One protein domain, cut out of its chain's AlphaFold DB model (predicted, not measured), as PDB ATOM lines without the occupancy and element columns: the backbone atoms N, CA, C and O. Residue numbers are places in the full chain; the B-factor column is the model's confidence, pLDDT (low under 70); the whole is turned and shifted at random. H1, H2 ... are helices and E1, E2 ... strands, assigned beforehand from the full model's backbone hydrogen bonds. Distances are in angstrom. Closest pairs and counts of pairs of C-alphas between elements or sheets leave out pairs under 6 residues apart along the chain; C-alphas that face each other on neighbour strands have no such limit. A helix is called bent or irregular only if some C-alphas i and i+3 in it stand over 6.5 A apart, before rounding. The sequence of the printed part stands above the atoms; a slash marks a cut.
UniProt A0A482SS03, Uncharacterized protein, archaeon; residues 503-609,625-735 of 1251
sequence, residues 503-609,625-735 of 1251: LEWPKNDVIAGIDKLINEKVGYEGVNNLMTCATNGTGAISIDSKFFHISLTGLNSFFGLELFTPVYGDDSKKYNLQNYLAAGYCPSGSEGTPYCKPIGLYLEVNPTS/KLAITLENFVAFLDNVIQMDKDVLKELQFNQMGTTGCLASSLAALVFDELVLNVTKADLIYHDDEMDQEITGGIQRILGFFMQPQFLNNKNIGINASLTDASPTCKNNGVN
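Overview. This is residues 503 to 609 and 625 to 735 of the 1251 residues of an uncharacterized protein of archaeon (UniProt A0A482SS03). Two antiparallel sheets stand end to end in a long rod, E6 running on into E7 and E8 into E9 where they meet. H1 packs along the E3 edge of the four-strand sheet and H6 along its E8 edge, with H5 at the junction and the short helices H2, H3 and H4 clustered at the far end. The 218 printed residues hold six named helices and ten named strands, a mixed class, in the order H1 E1 E2 E3 E4 E5 E6 E7 H2 H3 H4 E8 E9 E10 H5 H6. The whole is loose, with a radius of gyration of the C-alphas of 22.3 A and spans of 69 by 34 by 34 A.

Arrangement. Begin with the larger sheet, in order E1, residues 540 to 544, E2, 548 to 553, E5, 599 to 605, E6, 625 to 631, E9, 680 to 685, and E10, 690 to 693. Between E5 and E6, N 601 and O 628 are within hydrogen-bond range at 2.9 A. E6 runs on at 48 degrees into E7, residues 633 to 643, of the twisted sheet E3, 558 to 566, E4, 576 to 583, E7 and E8, 666 to 677. Look there for N 580 and O 562 in the hairpin E3 and E4, 2.8 A, and N 636 and O 675 between E7 and E8, 2.8 A. H1, residues 509 to 534, assigned as one helix by its hydrogen bonds, is bent: C-alphas 521 and 524 are 9.5 A apart. Arm H1a, 509 to 521, runs along E3 at 4 degrees on the local plane, closest C-alphas Asn 519 and Glu 562, 5.4 A. Arm H1b, 524 to 534, stands up from this sheet over E3, rising 55 degrees; H1b and H5, 695 to 705, on one face make two layers, helices over strands. H6, 708 to 729, is irregular, with C-alphas 723 and 726 7.0 A apart, and is on this sheet, closest C-alphas Val 670 and Asn 715, 5.6 A. With residues 721 to 729 alone it touches H4, 659 to 664, about perpendicular at 85 degrees, closest C-alphas Cys 661 and Cys 729, 4.5 A. H3, 653 to 656, only just touches H4, with 3 pairs of C-alphas within 8 A and only at the corner; H2, 645 to 650, is close but not clearly touching H4, closest C-alphas Val 647 and Ser 664, 7.4 A. Every O i to N i+4 pair is within hydrogen-bond range in H1a, H1b, H2 and H4, against 5 of 7 in H5 and 16 of 18 in H6; H3 is too short for one.

Along the chain. Find C-alpha 509, where H1a begins, at (-25.030, 85.787, -1.467). E7 spans 31.6 A, E8 30.3 A and H6 31.3 A, ending at C-alpha 729, (-20.635, 109.610, -14.445).

Size, cuts and confidence. The C-alphas of Thr 608 and Glu 650, 70.7 A, are farthest apart. Residues 610 to 624 are not printed, a gap of 15.7 A between C-alphas 609 and 625. The link E4 to E5, residues 584 to 598, is long. Mean pLDDT of the printed part is 76.6; 54 residues are under 70, among them 542 to 550 and 605 to 609.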
ATOM      1  N   LEU A 503     -28.862  97.938  -0.990       84.25
ATOM      2  CA  LEU A 503     -28.447  96.548  -0.840       84.25
ATOM      3  C   LEU A 503     -28.052  96.232   0.614       84.25
ATOM      4  O   LEU A 503     -27.241  96.926   1.220       84.25
ATOM      5  N   GLU A 504     -28.647  95.182   1.184       89.44
ATOM      6  CA  GLU A 504     -28.442  94.770   2.580       89.44
ATOM      7  C   GLU A 504     -27.446  93.604   2.646       89.44
ATOM      8  O   GLU A 504     -27.762  92.488   2.221       89.44
ATOM      9  N   TRP A 505     -26.249  93.835   3.193       88.25
ATOM     10  CA  TRP A 505     -25.154  92.854   3.172       88.25
ATOM     11  C   TRP A 505     -25.491  91.496   3.816       88.25
ATOM     12  O   TRP A 505     -25.168  90.479   3.204       88.25
ATOM     13  N   PRO A 506     -26.223  91.413   4.953       85.56
ATOM     14  CA  PRO A 506     -26.630  90.133   5.550       85.56
ATOM     15  C   PRO A 506     -27.562  89.267   4.680       85.56
ATOM     16  O   PRO A 506     -27.896  88.151   5.076       85.56
ATOM     17  N   LYS A 507     -28.035  89.783   3.535       85.88
ATOM     18  CA  LYS A 507     -28.918  89.097   2.573       85.88
ATOM     19  C   LYS A 507     -28.288  88.959   1.181       85.88
ATOM     20  O   LYS A 507     -28.996  88.639   0.229       85.88
ATOM     21  N   ASN A 508     -26.996  89.251   1.037       81.00
ATOM     22  CA  ASN A 508     -26.296  89.203  -0.240       81.00
ATOM     23  C   ASN A 508     -25.418  87.948  -0.342       81.00
ATOM     24  O   ASN A 508     -24.449  87.805   0.401       81.00
ATOM     25  N   ASP A 509     -25.727  87.070  -1.299       68.12
ATOM     26  CA  ASP A 509     -25.030  85.787  -1.467       68.12
ATOM     27  C   ASP A 509     -23.542  85.942  -1.842       68.12
ATOM     28  O   ASP A 509     -22.738  85.071  -1.517       68.12
ATOM     29  N   VAL A 510     -23.147  87.055  -2.476       66.50
ATOM     30  CA  VAL A 510     -21.745  87.318  -2.853       66.50
ATOM     31  C   VAL A 510     -20.916  87.700  -1.628       66.50
ATOM     32  O   VAL A 510     -19.862  87.110  -1.408       66.50
ATOM     33  N   ILE A 511     -21.401  88.616  -0.782       74.00
ATOM     34  CA  ILE A 511     -20.742  88.933   0.495       74.00
ATOM     35  C   ILE A 511     -20.776  87.734   1.442       74.00
ATOM     36  O   ILE A 511     -19.755  87.444   2.050       74.00
ATOM     37  N   ALA A 512     -21.872  86.972   1.508       69.75
ATOM     38  CA  ALA A 512     -21.902  85.723   2.272       69.75
ATOM     39  C   ALA A 512     -20.882  84.689   1.745       69.75
ATOM     40  O   ALA A 512     -20.293  83.951   2.529       69.75
ATOM     41  N   GLY A 513     -20.633  84.650   0.431       58.50
ATOM     42  CA  GLY A 513     -19.579  83.838  -0.181       58.50
ATOM     43  C   GLY A 513     -18.161  84.321   0.151       58.50
ATOM     44  O   GLY A 513     -17.297  83.499   0.445       58.50
ATOM     45  N   ILE A 514     -17.928  85.637   0.151       63.31
ATOM     46  CA  ILE A 514     -16.634  86.258   0.483       63.31
ATOM     47  C   ILE A 514     -16.320  86.114   1.978       63.31
ATOM     48  O   ILE A 514     -15.232  85.661   2.320       63.31
ATOM     49  N   ASP A 515     -17.277  86.416   2.858       73.44
ATOM     50  CA  ASP A 515     -17.187  86.211   4.310       73.44
ATOM     51  C   ASP A 515     -16.894  84.735   4.627       73.44
ATOM     52  O   ASP A 515     -15.951  84.408   5.344       73.44
ATOM     53  N   LYS A 516     -17.602  83.811   3.970       67.81
ATOM     54  CA  LYS A 516     -17.328  82.374   4.068       67.81
ATOM     55  C   LYS A 516     -15.927  81.999   3.573       67.81
ATOM     56  O   LYS A 516     -15.252  81.210   4.229       67.81
ATOM     57  N   LEU A 517     -15.470  82.526   2.440       60.31
ATOM     58  CA  LEU A 517     -14.148  82.207   1.894       60.31
ATOM     59  C   LEU A 517     -13.021  82.744   2.788       60.31
ATOM     60  O   LEU A 517     -12.128  81.991   3.172       60.31
ATOM     61  N   ILE A 518     -13.070  84.024   3.150       66.38
ATOM     62  CA  ILE A 518     -11.995  84.671   3.904       66.38
ATOM     63  C   ILE A 518     -12.034  84.251   5.376       66.38
ATOM     64  O   ILE A 518     -10.978  83.971   5.937       66.38
ATOM     65  N   ASN A 519     -13.215  84.123   5.989       78.38
ATOM     66  CA  ASN A 519     -13.339  83.982   7.444       78.38
ATOM     67  C   ASN A 519     -13.662  82.538   7.890       78.38
ATOM     68  O   ASN A 519     -13.076  82.084   8.870       78.38
ATOM     69  N   GLU A 520     -14.490  81.759   7.165       74.88
ATOM     70  CA  GLU A 520     -14.652  80.315   7.470       74.88
ATOM     71  C   GLU A 520     -13.566  79.413   6.849       74.88
ATOM     72  O   GLU A 520     -13.324  78.331   7.390       74.88
ATOM     73  N   LYS A 521     -13.013  79.742   5.666       61.69
ATOM     74  CA  LYS A 521     -12.105  78.826   4.929       61.69
ATOM     75  C   LYS A 521     -10.628  79.158   5.057       61.69
ATOM     76  O   LYS A 521      -9.835  78.224   5.141       61.69
ATOM     77  N   VAL A 522     -10.261  80.437   5.083       67.25
ATOM     78  CA  VAL A 522      -8.884  80.856   5.387       67.25
ATOM     79  C   VAL A 522      -8.755  81.141   6.885       67.25
ATOM     80  O   VAL A 522      -8.044  80.424   7.587       67.25
ATOM     81  N   GLY A 523      -9.473  82.142   7.393       78.38
ATOM     82  CA  GLY A 523      -9.430  82.574   8.790       78.38
ATOM     83  C   GLY A 523      -8.032  83.000   9.256       78.38
ATOM     84  O   GLY A 523      -7.083  83.126   8.475       78.38
ATOM     85  N   TYR A 524      -7.871  83.190  10.568       81.88
ATOM     86  CA  TYR A 524      -6.554  83.484  11.147       81.88
ATOM     87  C   TYR A 524      -5.589  82.284  11.033       81.88
ATOM     88  O   TYR A 524      -4.379  82.480  10.954       81.88
ATOM     89  N   GLU A 525      -6.096  81.045  10.975       79.00
ATOM     90  CA  GLU A 525      -5.273  79.827  10.886       79.00
ATOM     91  C   GLU A 525      -4.651  79.645   9.497       79.00
ATOM     92  O   GLU A 525      -3.454  79.383   9.398       79.00
ATOM     93  N   GLY A 526      -5.406  79.881   8.422       66.94
ATOM     94  CA  GLY A 526      -4.884  79.888   7.055       66.94
ATOM     95  C   GLY A 526      -3.845  80.989   6.832       66.94
ATOM     96  O   GLY A 526      -2.802  80.725   6.236       66.94
ATOM     97  N   VAL A 527      -4.061  82.191   7.385       70.56
ATOM     98  CA  VAL A 527      -3.054  83.269   7.349       70.56
ATOM     99  C   VAL A 527      -1.814  82.911   8.176       70.56
ATOM    100  O   VAL A 527      -0.697  83.126   7.707       70.56
ATOM    101  N   ASN A 528      -1.965  82.296   9.353       78.44
ATOM    102  CA  ASN A 528      -0.828  81.790  10.127       78.44
ATOM    103  C   ASN A 528      -0.047  80.706   9.372       78.44
ATOM    104  O   ASN A 528       1.181  80.717   9.424       78.44
ATOM    105  N   ASN A 529      -0.718  79.793   8.667       68.38
ATOM    106  CA  ASN A 529      -0.073  78.742   7.876       68.38
ATOM    107  C   ASN A 529       0.684  79.334   6.680       68.38
ATOM    108  O   ASN A 529       1.866  79.039   6.501       68.38
ATOM    109  N   LEU A 530       0.056  80.256   5.940       65.31
ATOM    110  CA  LEU A 530       0.687  81.004   4.851       65.31
ATOM    111  C   LEU A 530       1.935  81.760   5.338       65.31
ATOM    112  O   LEU A 530       3.015  81.587   4.779       65.31
ATOM    113  N   MET A 531       1.814  82.525   6.427       68.69
ATOM    114  CA  MET A 531       2.934  83.256   7.031       68.69
ATOM    115  C   MET A 531       4.016  82.322   7.580       68.69
ATOM    116  O   MET A 531       5.200  82.629   7.476       68.69
ATOM    117  N   THR A 532       3.650  81.160   8.128       74.00
ATOM    118  CA  THR A 532       4.610  80.135   8.570       74.00
ATOM    119  C   THR A 532       5.387  79.569   7.386       74.00
ATOM    120  O   THR A 532       6.604  79.444   7.467       74.00
ATOM    121  N   CYS A 533       4.723  79.281   6.268       64.19
ATOM    122  CA  CYS A 533       5.371  78.762   5.067       64.19
ATOM    123  C   CYS A 533       6.274  79.809   4.391       64.19
ATOM    124  O   CYS A 533       7.442  79.529   4.130       64.19
ATOM    125  N   ALA A 534       5.786  81.043   4.221       58.44
ATOM    126  CA  ALA A 534       6.559  82.170   3.684       58.44
ATOM    127  C   ALA A 534       7.794  82.526   4.540       58.44
ATOM    128  O   ALA A 534       8.760  83.095   4.040       58.44
ATOM    129  N   THR A 535       7.791  82.153   5.824       66.62
ATOM    130  CA  THR A 535       8.924  82.304   6.757       66.62
ATOM    131  C   THR A 535       9.658  80.984   7.041       66.62
ATOM    132  O   THR A 535      10.398  80.879   8.022       66.62
ATOM    133  N   ASN A 536       9.461  79.962   6.197       70.56
ATOM    134  CA  ASN A 536      10.096  78.640   6.265       70.56
ATOM    135  C   ASN A 536      10.046  77.994   7.670       70.56
ATOM    136  O   ASN A 536      11.053  77.559   8.228       70.56
ATOM    137  N   GLY A 537       8.858  78.005   8.279       70.12
ATOM    138  CA  GLY A 537       8.569  77.458   9.606       70.12
ATOM    139  C   GLY A 537       8.802  78.416  10.779       70.12
ATOM    140  O   GLY A 537       8.338  78.136  11.884       70.12
ATOM    141  N   THR A 538       9.498  79.541  10.586       72.38
ATOM    142  CA  THR A 538       9.991  80.358  11.713       72.38
ATOM    143  C   THR A 538       8.968  81.337  12.297       72.38
ATOM    144  O   THR A 538       9.075  81.697  13.468       72.38
ATOM    145  N   GLY A 539       7.979  81.784  11.516       71.75
ATOM    146  CA  GLY A 539       7.091  82.888  11.905       71.75
ATOM    147  C   GLY A 539       7.780  84.258  11.935       71.75
ATOM    148  O   GLY A 539       7.252  85.191  12.551       71.75
ATOM    149  N   ALA A 540       8.961  84.372  11.320       72.44
ATOM    150  CA  ALA A 540       9.813  85.549  11.363       72.44
ATOM    151  C   ALA A 540      10.502  85.838  10.018       72.44
ATOM    152  O   ALA A 540      10.816  84.936   9.248       72.44
ATOM    153  N   ILE A 541      10.790  87.111   9.762       73.31
ATOM    154  CA  ILE A 541      11.637  87.565   8.653       73.31
ATOM    155  C   ILE A 541      12.857  88.238   9.279       73.31
ATOM    156  O   ILE A 541      12.703  89.249   9.967       73.31
ATOM    157  N   SER A 542      14.054  87.681   9.062       69.19
ATOM    158  CA  SER A 542      15.315  88.267   9.527       69.19
ATOM    159  C   SER A 542      16.167  88.839   8.394       69.19
ATOM    160  O   SER A 542      16.163  88.361   7.261       69.19
ATOM    161  N   ILE A 543      16.916  89.886   8.729       63.91
ATOM    162  CA  ILE A 543      17.972  90.488   7.920       63.91
ATOM    163  C   ILE A 543      19.259  90.356   8.734       63.91
ATOM    164  O   ILE A 543      19.512  91.115   9.675       63.91
ATOM    165  N   ASP A 544      20.053  89.353   8.375       60.03
ATOM    166  CA  ASP A 544      21.271  88.959   9.077       60.03
ATOM    167  C   ASP A 544      22.530  89.581   8.458       60.03
ATOM    168  O   ASP A 544      22.783  89.481   7.256       60.03
ATOM    169  N   SER A 545      23.371  90.195   9.293       57.69
ATOM    170  CA  SER A 545      24.666  90.749   8.890       57.69
ATOM    171  C   SER A 545      25.761  90.459   9.925       57.69
ATOM    172  O   SER A 545      25.505  90.045  11.051       57.69
ATOM    173  N   LYS A 546      27.025  90.738   9.575       52.97
ATOM    174  CA  LYS A 546      28.193  90.546  10.468       52.97
ATOM    175  C   LYS A 546      28.273  91.528  11.654       52.97
ATOM    176  O   LYS A 546      29.246  91.480  12.411       52.97
ATOM    177  N   PHE A 547      27.307  92.438  11.779       46.59
ATOM    178  CA  PHE A 547      27.313  93.532  12.758       46.59
ATOM    179  C   PHE A 547      25.972  93.665  13.485       46.59
ATOM    180  O   PHE A 547      25.958  93.860  14.699       46.59
ATOM    181  N   PHE A 548      24.863  93.523  12.756       52.47
ATOM    182  CA  PHE A 548      23.503  93.549  13.291       52.47
ATOM    183  C   PHE A 548      22.632  92.430  12.703       52.47
ATOM    184  O   PHE A 548      22.777  92.068  11.535       52.47
ATOM    185  N   HIS A 549      21.701  91.942  13.510       64.06
ATOM    186  CA  HIS A 549      20.570  91.103  13.136       64.06
ATOM    187  C   HIS A 549      19.300  91.914  13.406       64.06
ATOM    188  O   HIS A 549      19.108  92.396  14.522       64.06
ATOM    189  N   ILE A 550      18.446  92.086  12.399       63.47
ATOM    190  CA  ILE A 550      17.090  92.628  12.574       63.47
ATOM    191  C   ILE A 550      16.117  91.496  12.280       63.47
ATOM    192  O   ILE A 550      16.255  90.858  11.242       63.47
ATOM    193  N   SER A 551      15.120  91.269  13.130       74.94
ATOM    194  CA  SER A 551      14.033  90.338  12.825       74.94
ATOM    195  C   SER A 551      12.666  90.890  13.210       74.94
ATOM    196  O   SER A 551      12.462  91.424  14.299       74.94
ATOM    197  N   LEU A 552      11.714  90.749  12.289       75.44
ATOM    198  CA  LEU A 552      10.292  90.925  12.554       75.44
ATOM    199  C   LEU A 552       9.694  89.539  12.802       75.44
ATOM    200  O   LEU A 552       9.887  88.631  11.998       75.44
ATOM    201  N   THR A 553       9.005  89.368  13.922       80.81
ATOM    202  CA  THR A 553       8.620  88.066  14.486       80.81
ATOM    203  C   THR A 553       7.154  88.066  14.915       80.81
ATOM    204  O   THR A 553       6.535  89.123  15.049       80.81
ATOM    205  N   GLY A 554       6.587  86.875  15.126       78.00
ATOM    206  CA  GLY A 554       5.165  86.736  15.442       78.00
ATOM    207  C   GLY A 554       4.268  86.955  14.222       78.00
ATOM    208  O   GLY A 554       3.079  87.214  14.372       78.00
ATOM    209  N   LEU A 555       4.799  86.822  13.003       80.44
ATOM    210  CA  LEU A 555       4.020  86.952  11.765       80.44
ATOM    211  C   LEU A 555       3.005  85.805  11.591       80.44
ATOM    212  O   LEU A 555       2.054  85.943  10.832       80.44
ATOM    213  N   ASN A 556       3.161  84.711  12.345       83.44
ATOM    214  CA  ASN A 556       2.204  83.609  12.490       83.44
ATOM    215  C   ASN A 556       1.548  83.568  13.893       83.44
ATOM    216  O   ASN A 556       1.422  82.500  14.504       83.44
ATOM    217  N   SER A 557       1.190  84.740  14.432       88.69
ATOM    218  CA  SER A 557       0.535  84.904  15.744       88.69
ATOM    219  C   SER A 557      -0.884  85.489  15.678       88.69
ATOM    220  O   SER A 557      -1.399  85.966  16.695       88.69
ATOM    221  N   PHE A 558      -1.523  85.473  14.503       88.19
ATOM    222  CA  PHE A 558      -2.917  85.890  14.366       88.19
ATOM    223  C   PHE A 558      -3.820  84.970  15.202       88.19
ATOM    224  O   PHE A 558      -3.650  83.752  15.202       88.19
ATOM    225  N   PHE A 559      -4.774  85.552  15.923       89.81
ATOM    226  CA  PHE A 559      -5.760  84.840  16.750       89.81
ATOM    227  C   PHE A 559      -7.194  85.339  16.528       89.81
ATOM    228  O   PHE A 559      -8.124  84.916  17.212       89.81
ATOM    229  N   GLY A 560      -7.374  86.243  15.568       88.25
ATOM    230  CA  GLY A 560      -8.664  86.686  15.069       88.25
ATOM    231  C   GLY A 560      -8.486  87.359  13.715       88.25
ATOM    232  O   GLY A 560      -7.568  88.160  13.535       88.25
ATOM    233  N   LEU A 561      -9.341  87.002  12.764       86.00
ATOM    234  CA  LEU A 561      -9.412  87.623  11.450       86.00
ATOM    235  C   LEU A 561     -10.837  87.456  10.927       86.00
ATOM    236  O   LEU A 561     -11.274  86.332  10.692       86.00
ATOM    237  N   GLU A 562     -11.534  88.572  10.772       87.06
ATOM    238  CA  GLU A 562     -12.866  88.664  10.178       87.06
ATOM    239  C   GLU A 562     -12.815  89.868   9.229       87.06
ATOM    240  O   GLU A 562     -12.582  90.987   9.678       87.06
ATOM    241  N   LEU A 563     -12.931  89.669   7.917       83.50
ATOM    242  CA  LEU A 563     -12.883  90.745   6.920       83.50
ATOM    243  C   LEU A 563     -14.183  90.787   6.122       83.50
ATOM    244  O   LEU A 563     -14.678  89.752   5.681       83.50
ATOM    245  N   PHE A 564     -14.707  91.996   5.910       82.88
ATOM    246  CA  PHE A 564     -15.984  92.256   5.232       82.88
ATOM    247  C   PHE A 564     -17.194  91.507   5.825       82.88
ATOM    248  O   PHE A 564     -18.173  91.259   5.119       82.88
ATOM    249  N   THR A 565     -17.164  91.171   7.116       87.81
ATOM    250  CA  THR A 565     -18.232  90.410   7.775       87.81
ATOM    251  C   THR A 565     -19.482  91.282   7.963       87.81
ATOM    252  O   THR A 565     -19.396  92.360   8.563       87.81
ATOM    253  N   PRO A 566     -20.659  90.865   7.458       87.62
ATOM    254  CA  PRO A 566     -21.882  91.654   7.554       87.62
ATOM    255  C   PRO A 566     -22.559  91.500   8.925       87.62
ATOM    256  O   PRO A 566     -22.624  90.410   9.492       87.62
ATOM    257  N   VAL A 567     -23.127  92.585   9.463       86.38
ATOM    258  CA  VAL A 567     -23.739  92.558  10.806       86.38
ATOM    259  C   VAL A 567     -25.114  91.881  10.788       86.38
ATOM    260  O   VAL A 567     -26.131  92.474  10.418       86.38
ATOM    261  N   TYR A 568     -25.161  90.619  11.218       85.00
ATOM    262  CA  TYR A 568     -26.392  89.835  11.314       85.00
ATOM    263  C   TYR A 568     -27.263  90.219  12.523       85.00
ATOM    264  O   TYR A 568     -26.789  90.349  13.648       85.00
ATOM    265  N   GLY A 569     -28.581  90.296  12.308       80.50
ATOM    266  CA  GLY A 569     -29.585  90.372  13.380       80.50
ATOM    267  C   GLY A 569     -29.918  91.771  13.913       80.50
ATOM    268  O   GLY A 569     -30.859  91.888  14.698       80.50
ATOM    269  N   ASP A 570     -29.221  92.819  13.464       84.44
ATOM    270  CA  ASP A 570     -29.539  94.218  13.774       84.44
ATOM    271  C   ASP A 570     -29.949  94.980  12.500       84.44
ATOM    272  O   ASP A 570     -29.114  95.350  11.672       84.44
ATOM    273  N   ASP A 571     -31.251  95.257  12.355       83.44
ATOM    274  CA  ASP A 571     -31.812  96.022  11.226       83.44
ATOM    275  C   ASP A 571     -31.248  97.456  11.111       83.44
ATOM    276  O   ASP A 571     -31.389  98.082  10.058       83.44
ATOM    277  N   SER A 572     -30.615  97.994  12.163       82.94
ATOM    278  CA  SER A 572     -29.937  99.296  12.125       82.94
ATOM    279  C   SER A 572     -28.510  99.223  11.569       82.94
ATOM    280  O   SER A 572     -28.054 100.205  10.986       82.94
ATOM    281  N   LYS A 573     -27.849  98.055  11.660       86.75
ATOM    282  CA  LYS A 573     -26.499  97.792  11.123       86.75
ATOM    283  C   LYS A 573     -26.469  96.897   9.873       86.75
ATOM    284  O   LYS A 573     -25.409  96.483   9.421       86.75
ATOM    285  N   LYS A 574     -27.607  96.669   9.212       88.44
ATOM    286  CA  LYS A 574     -27.708  95.889   7.954       88.44
ATOM    287  C   LYS A 574     -26.923  96.438   6.739       88.44
ATOM    288  O   LYS A 574     -26.878  95.779   5.702       88.44
ATOM    289  N   TYR A 575     -26.332  97.631   6.860       89.62
ATOM    290  CA  TYR A 575     -25.434  98.258   5.877       89.62
ATOM    291  C   TYR A 575     -23.968  98.295   6.344       89.62
ATOM    292  O   TYR A 575     -23.125  98.890   5.674       89.62
ATOM    293  N   ASN A 576     -23.655  97.668   7.479       89.81
ATOM    294  CA  ASN A 576     -22.324  97.648   8.063       89.81
ATOM    295  C   ASN A 576     -21.530  96.423   7.599       89.81
ATOM    296  O   ASN A 576     -22.043  95.301   7.629       89.81
ATOM    297  N   LEU A 577     -20.268  96.653   7.229       88.00
ATOM    298  CA  LEU A 577     -19.248  95.625   7.033       88.00
ATOM    299  C   LEU A 577     -18.139  95.825   8.069       88.00
ATOM    300  O   LEU A 577     -17.424  96.838   8.060       88.00
ATOM    301  N   GLN A 578     -18.013  94.854   8.964       89.44
ATOM    302  CA  GLN A 578     -17.030  94.846  10.036       89.44
ATOM    303  C   GLN A 578     -15.733  94.182   9.577       89.44
ATOM    304  O   GLN A 578     -15.729  93.259   8.761       89.44
ATOM    305  N   ASN A 579     -14.620  94.704  10.084       89.38
ATOM    306  CA  ASN A 579     -13.290  94.159   9.863       89.38
ATOM    307  C   ASN A 579     -12.576  94.094  11.212       89.38
ATOM    308  O   ASN A 579     -12.408  95.119  11.873       89.38
ATOM    309  N   TYR A 580     -12.166  92.901  11.616       89.50
ATOM    310  CA  TYR A 580     -11.486  92.595  12.864       89.50
ATOM    311  C   TYR A 580     -10.185  91.853  12.558       89.50
ATOM    312  O   TYR A 580     -10.162  90.885  11.801       89.50
ATOM    313  N   LEU A 581      -9.086  92.306  13.153       89.75
ATOM    314  CA  LEU A 581      -7.770  91.696  13.022       89.75
ATOM    315  C   LEU A 581      -7.099  91.705  14.391       89.75
ATOM    316  O   LEU A 581      -6.921  92.761  14.999       89.75
ATOM    317  N   ALA A 582      -6.712  90.527  14.868       88.19
ATOM    318  CA  ALA A 582      -6.095  90.343  16.170       88.19
ATOM    319  C   ALA A 582      -4.864  89.438  16.062       88.19
ATOM    320  O   ALA A 582      -4.933  88.343  15.499       88.19
ATOM    321  N   ALA A 583      -3.728  89.905  16.582       88.94
ATOM    322  CA  ALA A 583      -2.438  89.232  16.460       88.94
ATOM    323  C   ALA A 583      -1.505  89.543  17.643       88.94
ATOM    324  O   ALA A 583      -1.720  90.493  18.397       88.94
ATOM    325  N   GLY A 584      -0.473  88.722  17.833       84.88
ATOM    326  CA  GLY A 584       0.422  88.817  18.984       84.88
ATOM    327  C   GLY A 584      -0.119  88.110  20.233       84.88
ATOM    328  O   GLY A 584      -0.006  88.666  21.325       84.88
ATOM    329  N   TYR A 585      -0.801  86.963  20.092       86.38
ATOM    330  CA  TYR A 585      -1.531  86.339  21.208       86.38
ATOM    331  C   TYR A 585      -0.629  85.978  22.395       86.38
ATOM    332  O   TYR A 585       0.306  85.185  22.262       86.38
ATOM    333  N   CYS A 586      -0.967  86.513  23.569       84.75
ATOM    334  CA  CYS A 586      -0.305  86.240  24.845       84.75
ATOM    335  C   CYS A 586      -1.355  86.199  25.969       84.75
ATOM    336  O   CYS A 586      -1.786  87.251  26.451       84.75
ATOM    337  N   PRO A 587      -1.824  85.008  26.393       80.06
ATOM    338  CA  PRO A 587      -2.802  84.903  27.471       80.06
ATOM    339  C   PRO A 587      -2.221  85.376  28.814       80.06
ATOM    340  O   PRO A 587      -1.043  85.169  29.110       80.06
ATOM    341  N   SER A 588      -3.046  86.010  29.650       74.25
ATOM    342  CA  SER A 588      -2.589  86.688  30.871       74.25
ATOM    343  C   SER A 588      -1.837  85.756  31.832       74.25
ATOM    344  O   SER A 588      -2.382  84.747  32.281       74.25
ATOM    345  N   GLY A 589      -0.598  86.118  32.182       66.75
ATOM    346  CA  GLY A 589       0.275  85.308  33.043       66.75
ATOM    347  C   GLY A 589       1.008  84.165  32.325       66.75
ATOM    348  O   GLY A 589       1.459  83.234  32.988       66.75
ATOM    349  N   SER A 590       1.118  84.221  30.992       67.00
ATOM    350  CA  SER A 590       1.893  83.277  30.164       67.00
ATOM    351  C   SER A 590       3.186  83.876  29.579       67.00
ATOM    352  O   SER A 590       3.776  83.304  28.659       67.00
ATOM    353  N   GLU A 591       3.635  85.008  30.128       62.38
ATOM    354  CA  GLU A 591       4.892  85.688  29.789       62.38
ATOM    355  C   GLU A 591       6.071  84.693  29.791       62.38
ATOM    356  O   GLU A 591       6.218  83.880  30.708       62.38
ATOM    357  N   GLY A 592       6.888  84.706  28.734       59.66
ATOM    358  CA  GLY A 592       8.025  83.788  28.573       59.66
ATOM    359  C   GLY A 592       7.674  82.312  28.313       59.66
ATOM    360  O   GLY A 592       8.575  81.473  28.271       59.66
ATOM    361  N   THR A 593       6.397  81.952  28.131       68.25
ATOM    362  CA  THR A 593       5.985  80.584  27.755       68.25
ATOM    363  C   THR A 593       5.832  80.436  26.234       68.25
ATOM    364  O   THR A 593       5.469  81.404  25.569       68.25
ATOM    365  N   PRO A 594       5.999  79.228  25.651       64.19
ATOM    366  CA  PRO A 594       5.852  79.007  24.202       64.19
ATOM    367  C   PRO A 594       4.423  79.203  23.651       64.19
ATOM    368  O   PRO A 594       4.201  79.012  22.457       64.19
ATOM    369  N   TYR A 595       3.456  79.557  24.505       68.38
ATOM    370  CA  TYR A 595       2.079  79.890  24.125       68.38
ATOM    371  C   TYR A 595       1.845  81.398  23.950       68.38
ATOM    372  O   TYR A 595       0.824  81.780  23.384       68.38
ATOM    373  N   CYS A 596       2.771  82.240  24.419       78.12
ATOM    374  CA  CYS A 596       2.787  83.672  24.148       78.12
ATOM    375  C   CYS A 596       3.685  83.927  22.932       78.12
ATOM    376  O   CYS A 596       4.880  83.630  22.948       78.12
ATOM    377  N   LYS A 597       3.089  84.444  21.856       82.31
ATOM    378  CA  LYS A 597       3.772  84.838  20.621       82.31
ATOM    379  C   LYS A 597       3.431  86.304  20.330       82.31
ATOM    380  O   LYS A 597       2.518  86.538  19.541       82.31
ATOM    381  N   PRO A 598       4.097  87.288  20.955       85.44
ATOM    382  CA  PRO A 598       3.854  88.692  20.644       85.44
ATOM    383  C   PRO A 598       4.318  89.011  19.216       85.44
ATOM    384  O   PRO A 598       5.199  88.338  18.676       85.44
ATOM    385  N   ILE A 599       3.782  90.077  18.616       86.12
ATOM    386  CA  ILE A 599       4.417  90.662  17.426       86.12
ATOM    387  C   ILE A 599       5.658  91.405  17.915       86.12
ATOM    388  O   ILE A 599       5.537  92.353  18.691       86.12
ATOM    389  N   GLY A 600       6.844  90.972  17.489       78.94
ATOM    390  CA  GLY A 600       8.111  91.493  17.996       78.94
ATOM    391  C   GLY A 600       9.027  92.006  16.893       78.94
ATOM    392  O   GLY A 600       9.348  91.265  15.963       78.94
ATOM    393  N   LEU A 601       9.489  93.249  17.015       78.31
ATOM    394  CA  LEU A 601      10.605  93.787  16.241       78.31
ATOM    395  C   LEU A 601      11.870  93.729  17.102       78.31
ATOM    396  O   LEU A 601      11.993  94.470  18.077       78.31
ATOM    397  N   TYR A 602      12.805  92.864  16.720       74.81
ATOM    398  CA  TYR A 602      14.073  92.635  17.402       74.81
ATOM    399  C   TYR A 602      15.239  93.229  16.601       74.81
ATOM    400  O   TYR A 602      15.301  93.116  15.376       74.81
ATOM    401  N   LEU A 603      16.187  93.837  17.312       70.19
ATOM    402  CA  LEU A 603      17.469  94.324  16.809       70.19
ATOM    403  C   LEU A 603      18.571  93.858  17.768       70.19
ATOM    404  O   LEU A 603      18.632  94.309  18.910       70.19
ATOM    405  N   GLU A 604      19.461  92.985  17.302       72.38
ATOM    406  CA  GLU A 604      20.650  92.551  18.039       72.38
ATOM    407  C   GLU A 604      21.920  93.045  17.339       72.38
ATOM    408  O   GLU A 604      22.082  92.886  16.131       72.38
ATOM    409  N   VAL A 605      22.837  93.652  18.095       62.66
ATOM    410  CA  VAL A 605      24.114  94.185  17.601       62.66
ATOM    411  C   VAL A 605      25.264  93.466  18.301       62.66
ATOM    412  O   VAL A 605      25.397  93.524  19.526       62.66
ATOM    413  N   ASN A 606      26.111  92.795  17.518       56.19
ATOM    414  CA  ASN A 606      27.219  91.988  18.028       56.19
ATOM    415  C   ASN A 606      28.529  92.807  18.022       56.19
ATOM    416  O   ASN A 606      29.058  93.107  16.948       56.19
ATOM    417  N   PRO A 607      29.094  93.169  19.190       51.69
ATOM    418  CA  PRO A 607      30.253  94.058  19.264       51.69
ATOM    419  C   PRO A 607      31.585  93.375  18.910       51.69
ATOM    420  O   PRO A 607      32.584  94.060  18.678       51.69
ATOM    421  N   THR A 608      31.639  92.038  18.871       47.62
ATOM    422  CA  THR A 608      32.912  91.291  18.803       47.62
ATOM    423  C   THR A 608      33.649  91.438  17.467       47.62
ATOM    424  O   THR A 608      34.874  91.323  17.427       47.62
ATOM    425  N   SER A 609      32.943  91.773  16.380       44.91
ATOM    426  CA  SER A 609      33.530  91.996  15.049       44.91
ATOM    427  C   SER A 609      34.177  93.380  14.865       44.91
ATOM    428  O   SER A 609      34.897  93.590  13.888       44.91
ATOM    429  N   LYS A 625      20.920  93.943  22.646       65.81
ATOM    430  CA  LYS A 625      19.575  93.611  22.164       65.81
ATOM    431  C   LYS A 625      18.607  94.738  22.497       65.81
ATOM    432  O   LYS A 625      18.587  95.215  23.631       65.81
ATOM    433  N   LEU A 626      17.809  95.123  21.510       68.69
ATOM    434  CA  LEU A 626      16.666  96.021  21.614       68.69
ATOM    435  C   LEU A 626      15.465  95.298  21.002       68.69
ATOM    436  O   LEU A 626      15.506  94.957  19.820       68.69
ATOM    437  N   ALA A 627      14.404  95.080  21.772       72.25
ATOM    438  CA  ALA A 627      13.160  94.512  21.261       72.25
ATOM    439  C   ALA A 627      11.972  95.416  21.586       72.25
ATOM    440  O   ALA A 627      11.857  95.912  22.706       72.25
ATOM    441  N   ILE A 628      11.083  95.600  20.612       78.38
ATOM    442  CA  ILE A 628       9.738  96.143  20.820       78.38
ATOM    443  C   ILE A 628       8.768  94.992  20.607       78.38
ATOM    444  O   ILE A 628       8.698  94.458  19.499       78.38
ATOM    445  N   THR A 629       8.020  94.622  21.642       82.88
ATOM    446  CA  THR A 629       6.979  93.589  21.553       82.88
ATOM    447  C   THR A 629       5.589  94.199  21.717       82.88
ATOM    448  O   THR A 629       5.414  95.198  22.414       82.88
ATOM    449  N   LEU A 630       4.598  93.617  21.039       83.25
ATOM    450  CA  LEU A 630       3.185  93.978  21.125       83.25
ATOM    451  C   LEU A 630       2.375  92.725  21.474       83.25
ATOM    452  O   LEU A 630       2.271  91.800  20.664       83.25
ATOM    453  N   GLU A 631       1.787  92.711  22.669       88.25
ATOM    454  CA  GLU A 631       0.891  91.648  23.119       88.25
ATOM    455  C   GLU A 631      -0.570  91.988  22.830       88.25
ATOM    456  O   GLU A 631      -1.084  93.044  23.224       88.25
ATOM    457  N   ASN A 632      -1.263  91.028  22.216       88.19
ATOM    458  CA  ASN A 632      -2.684  91.077  21.895       88.19
ATOM    459  C   ASN A 632      -3.059  92.411  21.219       88.19
ATOM    460  O   ASN A 632      -3.892  93.170  21.726       88.19
ATOM    461  N   PHE A 633      -2.394  92.716  20.099       88.38
ATOM    462  CA  PHE A 633      -2.793  93.810  19.219       88.38
ATOM    463  C   PHE A 633      -4.148  93.476  18.598       88.38
ATOM    464  O   PHE A 633      -4.348  92.372  18.091       88.38
ATOM    465  N   VAL A 634      -5.066  94.438  18.636       87.50
ATOM    466  CA  VAL A 634      -6.413  94.321  18.079       87.50
ATOM    467  C   VAL A 634      -6.732  95.577  17.280       87.50
ATOM    468  O   VAL A 634      -6.695  96.686  17.816       87.50
ATOM    469  N   ALA A 635      -7.097  95.387  16.018       87.19
ATOM    470  CA  ALA A 635      -7.701  96.391  15.162       87.19
ATOM    471  C   ALA A 635      -9.141  95.983  14.830       87.19
ATOM    472  O   ALA A 635      -9.394  94.857  14.412       87.19
ATOM    473  N   PHE A 636     -10.077  96.911  15.000       89.12
ATOM    474  CA  PHE A 636     -11.476  96.764  14.610       89.12
ATOM    475  C   PHE A 636     -11.924  98.013  13.848       89.12
ATOM    476  O   PHE A 636     -11.665  99.133  14.291       89.12
ATOM    477  N   LEU A 637     -12.582  97.817  12.708       87.56
ATOM    478  CA  LEU A 637     -13.090  98.870  11.837       87.56
ATOM    479  C   LEU A 637     -14.501  98.512  11.358       87.56
ATOM    480  O   LEU A 637     -14.686  97.560  10.597       87.56
ATOM    481  N   ASP A 638     -15.480  99.310  11.772       88.44
ATOM    482  CA  ASP A 638     -16.871  99.214  11.335       88.44
ATOM    483  C   ASP A 638     -17.157 100.283  10.264       88.44
ATOM    484  O   ASP A 638     -16.916 101.478  10.471       88.44
ATOM    485  N   ASN A 639     -17.640  99.848   9.097       88.75
ATOM    486  CA  ASN A 639     -17.875 100.695   7.926       88.75
ATOM    487  C   ASN A 639     -19.342 100.600   7.515       88.75
ATOM    488  O   ASN A 639     -19.804  99.517   7.156       88.75
ATOM    489  N   VAL A 640     -20.055 101.725   7.469       90.12
ATOM    490  CA  VAL A 640     -21.375 101.790   6.830       90.12
ATOM    491  C   VAL A 640     -21.171 102.011   5.335       90.12
ATOM    492  O   VAL A 640     -20.634 103.042   4.923       90.12
ATOM    493  N   ILE A 641     -21.628 101.059   4.524       87.94
ATOM    494  CA  ILE A 641     -21.630 101.147   3.063       87.94
ATOM    495  C   ILE A 641     -23.070 100.970   2.580       87.94
ATOM    496  O   ILE A 641     -23.654  99.899   2.725       87.94
ATOM    497  N   GLN A 642     -23.651 102.025   2.011       88.88
ATOM    498  CA  GLN A 642     -24.979 101.993   1.398       88.88
ATOM    499  C   GLN A 642     -24.823 102.027  -0.117       88.88
ATOM    500  O   GLN A 642     -24.606 103.088  -0.704       88.88
ATOM    501  N   MET A 643     -24.927 100.854  -0.738       86.06
ATOM    502  CA  MET A 643     -24.926 100.713  -2.190       86.06
ATOM    503  C   MET A 643     -26.365 100.722  -2.706       86.06
ATOM    504  O   MET A 643     -27.199  99.938  -2.255       86.06
ATOM    505  N   ASP A 644     -26.660 101.629  -3.629       85.94
ATOM    506  CA  ASP A 644     -27.941 101.733  -4.316       85.94
ATOM    507  C   ASP A 644     -28.015 100.675  -5.420       85.94
ATOM    508  O   ASP A 644     -27.246 100.683  -6.386       85.94
ATOM    509  N   LYS A 645     -28.935  99.730  -5.243       81.44
ATOM    510  CA  LYS A 645     -29.119  98.574  -6.117       81.44
ATOM    511  C   LYS A 645     -29.712  98.974  -7.465       81.44
ATOM    512  O   LYS A 645     -29.467  98.272  -8.437       81.44
ATOM    513  N   ASP A 646     -30.495 100.046  -7.542       82.81
ATOM    514  CA  ASP A 646     -31.144 100.486  -8.778       82.81
ATOM    515  C   ASP A 646     -30.191 101.347  -9.609       82.81
ATOM    516  O   ASP A 646     -29.993 101.064 -10.789       82.81
ATOM    517  N   VAL A 647     -29.469 102.281  -8.980       80.69
ATOM    518  CA  VAL A 647     -28.390 103.023  -9.658       80.69
ATOM    519  C   VAL A 647     -27.289 102.071 -10.139       80.69
ATOM    520  O   VAL A 647     -26.794 102.236 -11.252       80.69
ATOM    521  N   LEU A 648     -26.943 101.032  -9.366       78.75
ATOM    522  CA  LEU A 648     -26.004  99.996  -9.814       78.75
ATOM    523  C   LEU A 648     -26.507  99.240 -11.056       78.75
ATOM    524  O   LEU A 648     -25.705  98.962 -11.943       78.75
ATOM    525  N   LYS A 649     -27.808  98.920 -11.147       79.75
ATOM    526  CA  LYS A 649     -28.400  98.285 -12.342       79.75
ATOM    527  C   LYS A 649     -28.361  99.199 -13.562       79.75
ATOM    528  O   LYS A 649     -28.147  98.698 -14.661       79.75
ATOM    529  N   GLU A 650     -28.590 100.501 -13.382       80.50
ATOM    530  CA  GLU A 650     -28.596 101.478 -14.478       80.50
ATOM    531  C   GLU A 650     -27.203 101.746 -15.069       80.50
ATOM    532  O   GLU A 650     -27.121 102.184 -16.218       80.50
ATOM    533  N   LEU A 651     -26.110 101.434 -14.358       78.44
ATOM    534  CA  LEU A 651     -24.762 101.497 -14.930       78.44
ATOM    535  C   LEU A 651     -24.601 100.521 -16.105       78.44
ATOM    536  O   LEU A 651     -25.020  99.363 -16.049       78.44
ATOM    537  N   GLN A 652     -23.938 100.986 -17.162       81.75
ATOM    538  CA  GLN A 652     -23.492 100.155 -18.282       81.75
ATOM    539  C   GLN A 652     -22.139  99.495 -17.982       81.75
ATOM    540  O   GLN A 652     -21.341  99.997 -17.190       81.75
ATOM    541  N   PHE A 653     -21.833  98.378 -18.645       73.94
ATOM    542  CA  PHE A 653     -20.583  97.639 -18.430       73.94
ATOM    543  C   PHE A 653     -19.327  98.499 -18.663       73.94
ATOM    544  O   PHE A 653     -18.366  98.429 -17.898       73.94
ATOM    545  N   ASN A 654     -19.353  99.376 -19.672       72.00
ATOM    546  CA  ASN A 654     -18.289 100.354 -19.937       72.00
ATOM    547  C   ASN A 654     -18.117 101.422 -18.834       72.00
ATOM    548  O   ASN A 654     -17.057 102.038 -18.753       72.00
ATOM    549  N   GLN A 655     -19.127 101.643 -17.990       73.25
ATOM    550  CA  GLN A 655     -19.103 102.622 -16.907       73.25
ATOM    551  C   GLN A 655     -18.506 102.053 -15.613       73.25
ATOM    552  O   GLN A 655     -18.027 102.836 -14.799       73.25
ATOM    553  N   MET A 656     -18.456 100.729 -15.410       66.62
ATOM    554  CA  MET A 656     -17.896 100.158 -14.170       66.62
ATOM    555  C   MET A 656     -16.417 100.510 -13.946       66.62
ATOM    556  O   MET A 656     -16.041 100.822 -12.820       66.62
ATOM    557  N   GLY A 657     -15.599 100.534 -15.006       60.72
ATOM    558  CA  GLY A 657     -14.194 100.964 -14.926       60.72
ATOM    559  C   GLY A 657     -14.009 102.471 -14.688       60.72
ATOM    560  O   GLY A 657     -12.898 102.935 -14.455       60.72
ATOM    561  N   THR A 658     -15.084 103.263 -14.734       70.31
ATOM    562  CA  THR A 658     -15.039 104.700 -14.448       70.31
ATOM    563  C   THR A 658     -15.310 104.931 -12.963       70.31
ATOM    564  O   THR A 658     -16.454 104.824 -12.519       70.31
ATOM    565  N   THR A 659     -14.290 105.329 -12.194       68.38
ATOM    566  CA  THR A 659     -14.372 105.551 -10.734       68.38
ATOM    567  C   THR A 659     -15.589 106.389 -10.318       68.38
ATOM    568  O   THR A 659     -16.292 106.035  -9.376       68.38
ATOM    569  N   GLY A 660     -15.889 107.469 -11.052       74.94
ATOM    570  CA  GLY A 660     -17.050 108.331 -10.789       74.94
ATOM    571  C   GLY A 660     -18.411 107.668 -11.044       74.94
ATOM    572  O   GLY A 660     -19.388 108.025 -10.396       74.94
ATOM    573  N   CYS A 661     -18.492 106.679 -11.936       76.62
ATOM    574  CA  CYS A 661     -19.708 105.895 -12.152       76.62
ATOM    575  C   CYS A 661     -19.910 104.844 -11.069       76.62
ATOM    576  O   CYS A 661     -20.983 104.823 -10.464       76.62
ATOM    577  N   LEU A 662     -18.886 104.049 -10.742       78.56
ATOM    578  CA  LEU A 662     -18.984 103.088  -9.642       78.56
ATOM    579  C   LEU A 662     -19.314 103.800  -8.318       78.56
ATOM    580  O   LEU A 662     -20.260 103.416  -7.630       78.56
ATOM    581  N   ALA A 663     -18.633 104.913  -8.020       80.38
ATOM    582  CA  ALA A 663     -18.929 105.751  -6.858       80.38
ATOM    583  C   ALA A 663     -20.346 106.358  -6.881       80.38
ATOM    584  O   ALA A 663     -20.896 106.629  -5.819       80.38
ATOM    585  N   SER A 664     -20.977 106.539  -8.050       83.50
ATOM    586  CA  SER A 664     -22.353 107.051  -8.120       83.50
ATOM    587  C   SER A 664     -23.407 106.044  -7.649       83.50
ATOM    588  O   SER A 664     -24.496 106.457  -7.261       83.50
ATOM    589  N   SER A 665     -23.067 104.748  -7.607       85.00
ATOM    590  CA  SER A 665     -23.893 103.707  -6.977       85.00
ATOM    591  C   SER A 665     -23.744 103.645  -5.448       85.00
ATOM    592  O   SER A 665     -24.482 102.915  -4.792       85.00
ATOM    593  N   LEU A 666     -22.823 104.410  -4.848       85.50
ATOM    594  CA  LEU A 666     -22.655 104.492  -3.395       85.50
ATOM    595  C   LEU A 666     -23.381 105.728  -2.850       85.50
ATOM    596  O   LEU A 666     -22.914 106.857  -2.986       85.50
ATOM    597  N   ALA A 667     -24.511 105.508  -2.181       83.81
ATOM    598  CA  ALA A 667     -25.253 106.562  -1.491       83.81
ATOM    599  C   ALA A 667     -24.559 107.010  -0.192       83.81
ATOM    600  O   ALA A 667     -24.674 108.172   0.200       83.81
ATOM    601  N   ALA A 668     -23.815 106.110   0.460       84.00
ATOM    602  CA  ALA A 668     -22.947 106.435   1.587       84.00
ATOM    603  C   ALA A 668     -21.765 105.459   1.699       84.00
ATOM    604  O   ALA A 668     -21.921 104.253   1.509       84.00
ATOM    605  N   LEU A 669     -20.604 105.989   2.087       87.06
ATOM    606  CA  LEU A 669     -19.439 105.241   2.560       87.06
ATOM    607  C   LEU A 669     -18.869 106.006   3.761       87.06
ATOM    608  O   LEU A 669     -18.421 107.145   3.615       87.06
ATOM    609  N   VAL A 670     -18.964 105.422   4.955       87.38
ATOM    610  CA  VAL A 670     -18.698 106.107   6.228       87.38
ATOM    611  C   VAL A 670     -17.947 105.175   7.175       87.38
ATOM    612  O   VAL A 670     -18.427 104.087   7.487       87.38
ATOM    613  N   PHE A 671     -16.802 105.627   7.690       85.44
ATOM    614  CA  PHE A 671     -16.150 104.995   8.838       85.44
ATOM    615  C   PHE A 671     -16.953 105.330  10.104       85.44
ATOM    616  O   PHE A 671     -17.007 106.501  10.492       85.44
ATOM    617  N   ASP A 672     -17.600 104.326  10.703       85.31
ATOM    618  CA  ASP A 672     -18.473 104.458  11.883       85.31
ATOM    619  C   ASP A 672     -17.637 104.398  13.169       85.31
ATOM    620  O   ASP A 672     -17.624 105.333  13.970       85.31
ATOM    621  N   GLU A 673     -16.841 103.335  13.311       87.81
ATOM    622  CA  GLU A 673     -15.984 103.096  14.471       87.81
ATOM    623  C   GLU A 673     -14.623 102.525  14.046       87.81
ATOM    624  O   GLU A 673     -14.548 101.624  13.215       87.81
ATOM    625  N   LEU A 674     -13.541 103.041  14.639       86.50
ATOM    626  CA  LEU A 674     -12.182 102.505  14.524       86.50
ATOM    627  C   LEU A 674     -11.614 102.340  15.935       86.50
ATOM    628  O   LEU A 674     -11.414 103.334  16.635       86.50
ATOM    629  N   VAL A 675     -11.311 101.102  16.323       86.44
ATOM    630  CA  VAL A 675     -10.656 100.762  17.590       86.44
ATOM    631  C   VAL A 675      -9.309 100.113  17.297       86.44
ATOM    632  O   VAL A 675      -9.225  99.121  16.582       86.44
ATOM    633  N   LEU A 676      -8.247 100.674  17.871       85.06
ATOM    634  CA  LEU A 676      -6.876 100.178  17.788       85.06
ATOM    635  C   LEU A 676      -6.338 100.026  19.213       85.06
ATOM    636  O   LEU A 676      -6.125 101.022  19.907       85.06
ATOM    637  N   ASN A 677      -6.132  98.788  19.655       86.31
ATOM    638  CA  ASN A 677      -5.758  98.462  21.026       86.31
ATOM    639  C   ASN A 677      -4.523  97.550  21.087       86.31
ATOM    640  O   ASN A 677      -4.256  96.769  20.177       86.31
ATOM    641  N   VAL A 678      -3.785  97.652  22.190       85.75
ATOM    642  CA  VAL A 678      -2.646  96.801  22.560       85.75
ATOM    643  C   VAL A 678      -2.754  96.555  24.059       85.75
ATOM    644  O   VAL A 678      -2.962  97.510  24.813       85.75
ATOM    645  N   THR A 679      -2.625  95.298  24.490       83.94
ATOM    646  CA  THR A 679      -2.786  94.927  25.907       83.94
ATOM    647  C   THR A 679      -1.532  95.234  26.717       83.94
ATOM    648  O   THR A 679      -1.638  95.805  27.801       83.94
ATOM    649  N   LYS A 680      -0.359  94.909  26.165       81.38
ATOM    650  CA  LYS A 680       0.959  95.219  26.722       81.38
ATOM    651  C   LYS A 680       1.909  95.541  25.571       81.38
ATOM    652  O   LYS A 680       1.810  94.930  24.505       81.38
ATOM    653  N   ALA A 681       2.793  96.512  25.754       79.12
ATOM    654  CA  ALA A 681       3.895  96.750  24.836       79.12
ATOM    655  C   ALA A 681       5.162  97.047  25.620       79.12
ATOM    656  O   ALA A 681       5.201  98.037  26.354       79.12
ATOM    657  N   ASP A 682       6.187  96.232  25.413       77.75
ATOM    658  CA  ASP A 682       7.420  96.281  26.186       77.75
ATOM    659  C   ASP A 682       8.614  96.657  25.314       77.75
ATOM    660  O   ASP A 682       8.704  96.290  24.135       77.75
ATOM    661  N   LEU A 683       9.533  97.405  25.921       76.94
ATOM    662  CA  LEU A 683      10.825  97.775  25.368       76.94
ATOM    663  C   LEU A 683      11.919  97.047  26.158       76.94
ATOM    664  O   LEU A 683      12.406  97.562  27.166       76.94
ATOM    665  N   ILE A 684      12.299  95.862  25.686       71.94
ATOM    666  CA  ILE A 684      13.335  95.039  26.318       71.94
ATOM    667  C   ILE A 684      14.700  95.530  25.838       71.94
ATOM    668  O   ILE A 684      14.958  95.600  24.630       71.94
ATOM    669  N   TYR A 685      15.589  95.845  26.780       69.19
ATOM    670  CA  TYR A 685      16.954  96.265  26.492       69.19
ATOM    671  C   TYR A 685      17.985  95.495  27.332       69.19
ATOM    672  O   TYR A 685      18.011  95.612  28.554       69.19
ATOM    673  N   HIS A 686      18.889  94.797  26.633       64.25
ATOM    674  CA  HIS A 686      20.072  94.099  27.168       64.25
ATOM    675  C   HIS A 686      19.784  92.964  28.181       64.25
ATOM    676  O   HIS A 686      19.678  93.205  29.379       64.25
ATOM    677  N   ASP A 687      19.721  91.717  27.682       54.78
ATOM    678  CA  ASP A 687      19.604  90.458  28.455       54.78
ATOM    679  C   ASP A 687      18.698  90.552  29.709       54.78
ATOM    680  O   ASP A 687      19.086  90.194  30.818       54.78
ATOM    681  N   ASP A 688      17.477  91.051  29.491       50.75
ATOM    682  CA  ASP A 688      16.367  91.180  30.448       50.75
ATOM    683  C   ASP A 688      16.630  92.047  31.708       50.75
ATOM    684  O   ASP A 688      15.799  92.081  32.616       50.75
ATOM    685  N   GLU A 689      17.734  92.808  31.778       50.69
ATOM    686  CA  GLU A 689      18.024  93.687  32.932       50.69
ATOM    687  C   GLU A 689      17.237  95.013  32.925       50.69
ATOM    688  O   GLU A 689      17.015  95.603  33.988       50.69
ATOM    689  N   MET A 690      16.793  95.494  31.757       49.75
ATOM    690  CA  MET A 690      15.920  96.666  31.647       49.75
ATOM    691  C   MET A 690      14.753  96.404  30.694       49.75
ATOM    692  O   MET A 690      14.848  96.623  29.486       49.75
ATOM    693  N   ASP A 691      13.634  95.984  31.275       59.84
ATOM    694  CA  ASP A 691      12.343  95.866  30.606       59.84
ATOM    695  C   ASP A 691      11.465  97.081  30.955       59.84
ATOM    696  O   ASP A 691      11.215  97.361  32.135       59.84
ATOM    697  N   GLN A 692      11.057  97.864  29.950       72.62
ATOM    698  CA  GLN A 692      10.245  99.068  30.149       72.62
ATOM    699  C   GLN A 692       8.909  98.980  29.409       72.62
ATOM    700  O   GLN A 692       8.855  99.099  28.186       72.62
ATOM    701  N   GLU A 693       7.815  98.917  30.172       76.62
ATOM    702  CA  GLU A 693       6.460  99.005  29.627       76.62
ATOM    703  C   GLU A 693       6.227 100.376  28.949       76.62
ATOM    704  O   GLU A 693       6.261 101.439  29.581       76.62
ATOM    705  N   ILE A 694       5.954 100.349  27.644       80.75
ATOM    706  CA  ILE A 694       5.648 101.504  26.789       80.75
ATOM    707  C   ILE A 694       4.191 101.523  26.292       80.75
ATOM    708  O   ILE A 694       3.827 102.416  25.517       80.75
ATOM    709  N   THR A 695       3.325 100.616  26.771       81.50
ATOM    710  CA  THR A 695       1.890 100.501  26.421       81.50
ATOM    711  C   THR A 695       1.178 101.857  26.386       81.50
ATOM    712  O   THR A 695       0.579 102.235  25.377       81.50
ATOM    713  N   GLY A 696       1.311 102.654  27.454       75.69
ATOM    714  CA  GLY A 696       0.685 103.978  27.574       75.69
ATOM    715  C   GLY A 696       1.261 105.062  26.646       75.69
ATOM    716  O   GLY A 696       0.670 106.137  26.523       75.69
ATOM    717  N   GLY A 697       2.400 104.808  25.999       74.19
ATOM    718  CA  GLY A 697       2.938 105.614  24.903       74.19
ATOM    719  C   GLY A 697       2.298 105.238  23.567       74.19
ATOM    720  O   GLY A 697       1.770 106.108  22.875       74.19
ATOM    721  N   ILE A 698       2.266 103.941  23.243       74.31
ATOM    722  CA  ILE A 698       1.684 103.430  21.992       74.31
ATOM    723  C   ILE A 698       0.173 103.694  21.936       74.31
ATOM    724  O   ILE A 698      -0.310 104.248  20.949       74.31
ATOM    725  N   GLN A 699      -0.570 103.438  23.019       79.88
ATOM    726  CA  GLN A 699      -2.010 103.725  23.088       79.88
ATOM    727  C   GLN A 699      -2.348 105.214  22.860       79.88
ATOM    728  O   GLN A 699      -3.427 105.520  22.356       79.88
ATOM    729  N   ARG A 700      -1.441 106.162  23.154       79.62
ATOM    730  CA  ARG A 700      -1.645 107.592  22.828       79.62
ATOM    731  C   ARG A 700      -1.492 107.892  21.339       79.62
ATOM    732  O   ARG A 700      -2.151 108.805  20.850       79.62
ATOM    733  N   ILE A 701      -0.633 107.152  20.636       73.69
ATOM    734  CA  ILE A 701      -0.451 107.270  19.183       73.69
ATOM    735  C   ILE A 701      -1.658 106.643  18.475       73.69
ATOM    736  O   ILE A 701      -2.280 107.293  17.641       73.69
ATOM    737  N   LEU A 702      -2.063 105.432  18.873       76.88
ATOM    738  CA  LEU A 702      -3.281 104.784  18.369       76.88
ATOM    739  C   LEU A 702      -4.530 105.644  18.648       76.88
ATOM    740  O   LEU A 702      -5.343 105.887  17.757       76.88
ATOM    741  N   GLY A 703      -4.619 106.219  19.851       77.25
ATOM    742  CA  GLY A 703      -5.667 107.151  20.277       77.25
ATOM    743  C   GLY A 703      -5.691 108.514  19.571       77.25
ATOM    744  O   GLY A 703      -6.558 109.329  19.886       77.25
ATOM    745  N   PHE A 704      -4.785 108.788  18.627       79.75
ATOM    746  CA  PHE A 704      -4.931 109.895  17.674       79.75
ATOM    747  C   PHE A 704      -5.820 109.504  16.484       79.75
ATOM    748  O   PHE A 704      -6.710 110.262  16.104       79.75
ATOM    749  N   PHE A 705      -5.632 108.301  15.935       71.94
ATOM    750  CA  PHE A 705      -6.412 107.799  14.798       71.94
ATOM    751  C   PHE A 705      -7.856 107.458  15.190       71.94
ATOM    752  O   PHE A 705      -8.774 107.702  14.412       71.94
ATOM    753  N   MET A 706      -8.069 107.001  16.430       82.06
ATOM    754  CA  MET A 706      -9.402 106.757  17.006       82.06
ATOM    755  C   MET A 706     -10.200 108.041  17.333       82.06
ATOM    756  O   MET A 706     -11.287 107.965  17.902       82.06
ATOM    757  N   GLN A 707      -9.687 109.247  17.047       84.62
ATOM    758  CA  GLN A 707     -10.415 110.477  17.382       84.62
ATOM    759  C   GLN A 707     -11.591 110.711  16.422       84.62
ATOM    760  O   GLN A 707     -11.377 110.749  15.208       84.62
ATOM    761  N   PRO A 708     -12.804 111.027  16.924       79.88
ATOM    762  CA  PRO A 708     -13.949 111.344  16.070       79.88
ATOM    763  C   PRO A 708     -13.691 112.483  15.076       79.88
ATOM    764  O   PRO A 708     -14.291 112.508  14.010       79.88
ATOM    765  N   GLN A 709     -12.773 113.412  15.377       81.44
ATOM    766  CA  GLN A 709     -12.363 114.460  14.434       81.44
ATOM    767  C   GLN A 709     -11.584 113.912  13.229       81.44
ATOM    768  O   GLN A 709     -11.764 114.415  12.123       81.44
ATOM    769  N   PHE A 710     -10.752 112.882  13.410       80.25
ATOM    770  CA  PHE A 710     -10.011 112.246  12.317       80.25
ATOM    771  C   PHE A 710     -10.968 111.496  11.381       80.25
ATOM    772  O   PHE A 710     -10.979 111.764  10.178       80.25
ATOM    773  N   LEU A 711     -11.836 110.647  11.946       80.06
ATOM    774  CA  LEU A 711     -12.861 109.910  11.197       80.06
ATOM    775  C   LEU A 711     -13.833 110.861  10.485       80.06
ATOM    776  O   LEU A 711     -14.024 110.754   9.277       80.06
ATOM    777  N   ASN A 712     -14.365 111.872  11.181       82.88
ATOM    778  CA  ASN A 712     -15.263 112.864  10.586       82.88
ATOM    779  C   ASN A 712     -14.602 113.648   9.436       82.88
ATOM    780  O   ASN A 712     -15.238 113.870   8.409       82.88
ATOM    781  N   ASN A 713     -13.327 114.033   9.558       81.12
ATOM    782  CA  ASN A 713     -12.613 114.712   8.472       81.12
ATOM    783  C   ASN A 713     -12.408 113.802   7.245       81.12
ATOM    784  O   ASN A 713     -12.458 114.291   6.118       81.12
ATOM    785  N   LYS A 714     -12.217 112.489   7.440       81.69
ATOM    786  CA  LYS A 714     -12.171 111.507   6.345       81.69
ATOM    787  C   LYS A 714     -13.547 111.305   5.702       81.69
ATOM    788  O   LYS A 714     -13.653 111.402   4.483       81.69
ATOM    789  N   ASN A 715     -14.592 111.135   6.511       85.81
ATOM    790  CA  ASN A 715     -15.972 110.963   6.049       85.81
ATOM    791  C   ASN A 715     -16.483 112.195   5.272       85.81
ATOM    792  O   ASN A 715     -17.161 112.034   4.262       85.81
ATOM    793  N   ILE A 716     -16.099 113.419   5.664       83.50
ATOM    794  CA  ILE A 716     -16.385 114.647   4.892       83.50
ATOM    795  C   ILE A 716     -15.750 114.596   3.493       83.50
ATOM    796  O   ILE A 716     -16.406 114.958   2.518       83.50
ATOM    797  N   GLY A 717     -14.496 114.143   3.386       76.31
ATOM    798  CA  GLY A 717     -13.805 114.003   2.101       76.31
ATOM    799  C   GLY A 717     -14.484 112.982   1.186       76.31
ATOM    800  O   GLY A 717     -14.778 113.296   0.036       76.31
ATOM    801  N   ILE A 718     -14.809 111.801   1.722       80.69
ATOM    802  CA  ILE A 718     -15.519 110.744   0.986       80.69
ATOM    803  C   ILE A 718     -16.892 111.239   0.519       80.69
ATOM    804  O   ILE A 718     -17.222 111.115  -0.658       80.69
ATOM    805  N   ASN A 719     -17.670 111.873   1.400       81.88
ATOM    806  CA  ASN A 719     -18.991 112.397   1.054       81.88
ATOM    807  C   ASN A 719     -18.930 113.457  -0.061       81.88
ATOM    808  O   ASN A 719     -19.822 113.494  -0.902       81.88
ATOM    809  N   ALA A 720     -17.888 114.297  -0.100       78.06
ATOM    810  CA  ALA A 720     -17.689 115.246  -1.198       78.06
ATOM    811  C   ALA A 720     -17.459 114.525  -2.543       78.06
ATOM    812  O   ALA A 720     -18.116 114.852  -3.535       78.06
ATOM    813  N   SER A 721     -16.603 113.497  -2.565       78.19
ATOM    814  CA  SER A 721     -16.384 112.659  -3.752       78.19
ATOM    815  C   SER A 721     -17.653 111.931  -4.208       78.19
ATOM    816  O   SER A 721     -17.917 111.879  -5.407       78.19
ATOM    817  N   LEU A 722     -18.477 111.428  -3.278       81.88
ATOM    818  CA  LEU A 722     -19.769 110.810  -3.604       81.88
ATOM    819  C   LEU A 722     -20.765 111.823  -4.199       81.88
ATOM    820  O   LEU A 722     -21.451 111.505  -5.168       81.88
ATOM    821  N   THR A 723     -20.818 113.065  -3.696       82.25
ATOM    822  CA  THR A 723     -21.720 114.088  -4.264       82.25
ATOM    823  C   THR A 723     -21.360 114.507  -5.694       82.25
ATOM    824  O   THR A 723     -22.263 114.809  -6.475       82.25
ATOM    825  N   ASP A 724     -20.078 114.468  -6.067       80.19
ATOM    826  CA  ASP A 724     -19.624 114.734  -7.440       80.19
ATOM    827  C   ASP A 724     -19.732 113.504  -8.365       80.19
ATOM    828  O   ASP A 724     -19.649 113.645  -9.587       80.19
ATOM    829  N   ALA A 725     -19.963 112.301  -7.827       79.88
ATOM    830  CA  ALA A 725     -19.909 111.048  -8.580       79.88
ATOM    831  C   ALA A 725     -20.986 110.937  -9.680       79.88
ATOM    832  O   ALA A 725     -20.654 110.738 -10.847       79.88
ATOM    833  N   SER A 726     -22.275 111.137  -9.366       78.75
ATOM    834  CA  SER A 726     -23.347 111.060 -10.385       78.75
ATOM    835  C   SER A 726     -23.211 112.116 -11.506       78.75
ATOM    836  O   SER A 726     -23.359 111.748 -12.677       78.75
ATOM    837  N   PRO A 727     -22.871 113.394 -11.220       77.25
ATOM    838  CA  PRO A 727     -22.490 114.363 -12.253       77.25
ATOM    839  C   PRO A 727     -21.297 113.912 -13.110       77.25
ATOM    840  O   PRO A 727     -21.354 114.018 -14.333       77.25
ATOM    841  N   THR A 728     -20.249 113.373 -12.481       78.00
ATOM    842  CA  THR A 728     -19.040 112.861 -13.151       78.00
ATOM    843  C   THR A 728     -19.363 111.684 -14.076       78.00
ATOM    844  O   THR A 728     -18.906 111.643 -15.218       78.00
ATOM    845  N   CYS A 729     -20.215 110.754 -13.638       80.62
ATOM    846  CA  CYS A 729     -20.635 109.610 -14.445       80.62
ATOM    847  C   CYS A 729     -21.426 110.018 -15.694       80.62
ATOM    848  O   CYS A 729     -21.154 109.546 -16.797       80.62
ATOM    849  N   LYS A 730     -22.357 110.972 -15.546       78.88
ATOM    850  CA  LYS A 730     -23.159 111.528 -16.653       78.88
ATOM    851  C   LYS A 730     -22.332 112.300 -17.692       78.88
ATOM    852  O   LYS A 730     -22.868 112.670 -18.733       78.88
ATOM    853  N   ASN A 731     -21.047 112.519 -17.418       74.50
ATOM    854  CA  ASN A 731     -20.075 113.168 -18.288       74.50
ATOM    855  C   ASN A 731     -18.867 112.240 -18.573       74.50
ATOM    856  O   ASN A 731     -17.728 112.692 -18.657       74.50
ATOM    857  N   ASN A 732     -19.118 110.925 -18.678       66.44
ATOM    858  CA  ASN A 732     -18.145 109.872 -19.014       66.44
ATOM    859  C   ASN A 732     -16.860 109.879 -18.158       66.44
ATOM    860  O   ASN A 732     -15.771 109.624 -18.664       66.44
ATOM    861  N   GLY A 733     -16.977 110.183 -16.862       60.47
ATOM    862  CA  GLY A 733     -15.848 110.189 -15.925       60.47
ATOM    863  C   GLY A 733     -15.186 111.550 -15.710       60.47
ATOM    864  O   GLY A 733     -14.348 111.671 -14.819       60.47
ATOM    865  N   VAL A 734     -15.577 112.590 -16.452       60.28
ATOM    866  CA  VAL A 734     -15.019 113.944 -16.312       60.28
ATOM    867  C   VAL A 734     -15.890 114.773 -15.365       60.28
ATOM    868  O   VAL A 734     -17.043 115.059 -15.678       60.28
ATOM    869  N   ASN A 735     -15.365 115.190 -14.209       60.06
ATOM    870  CA  ASN A 735     -16.150 115.923 -13.207       60.06
ATOM    871  C   ASN A 735     -16.603 117.309 -13.731       60.06
ATOM    872  O   ASN A 735     -15.759 118.183 -13.940       60.06
TER     873      ASN A 735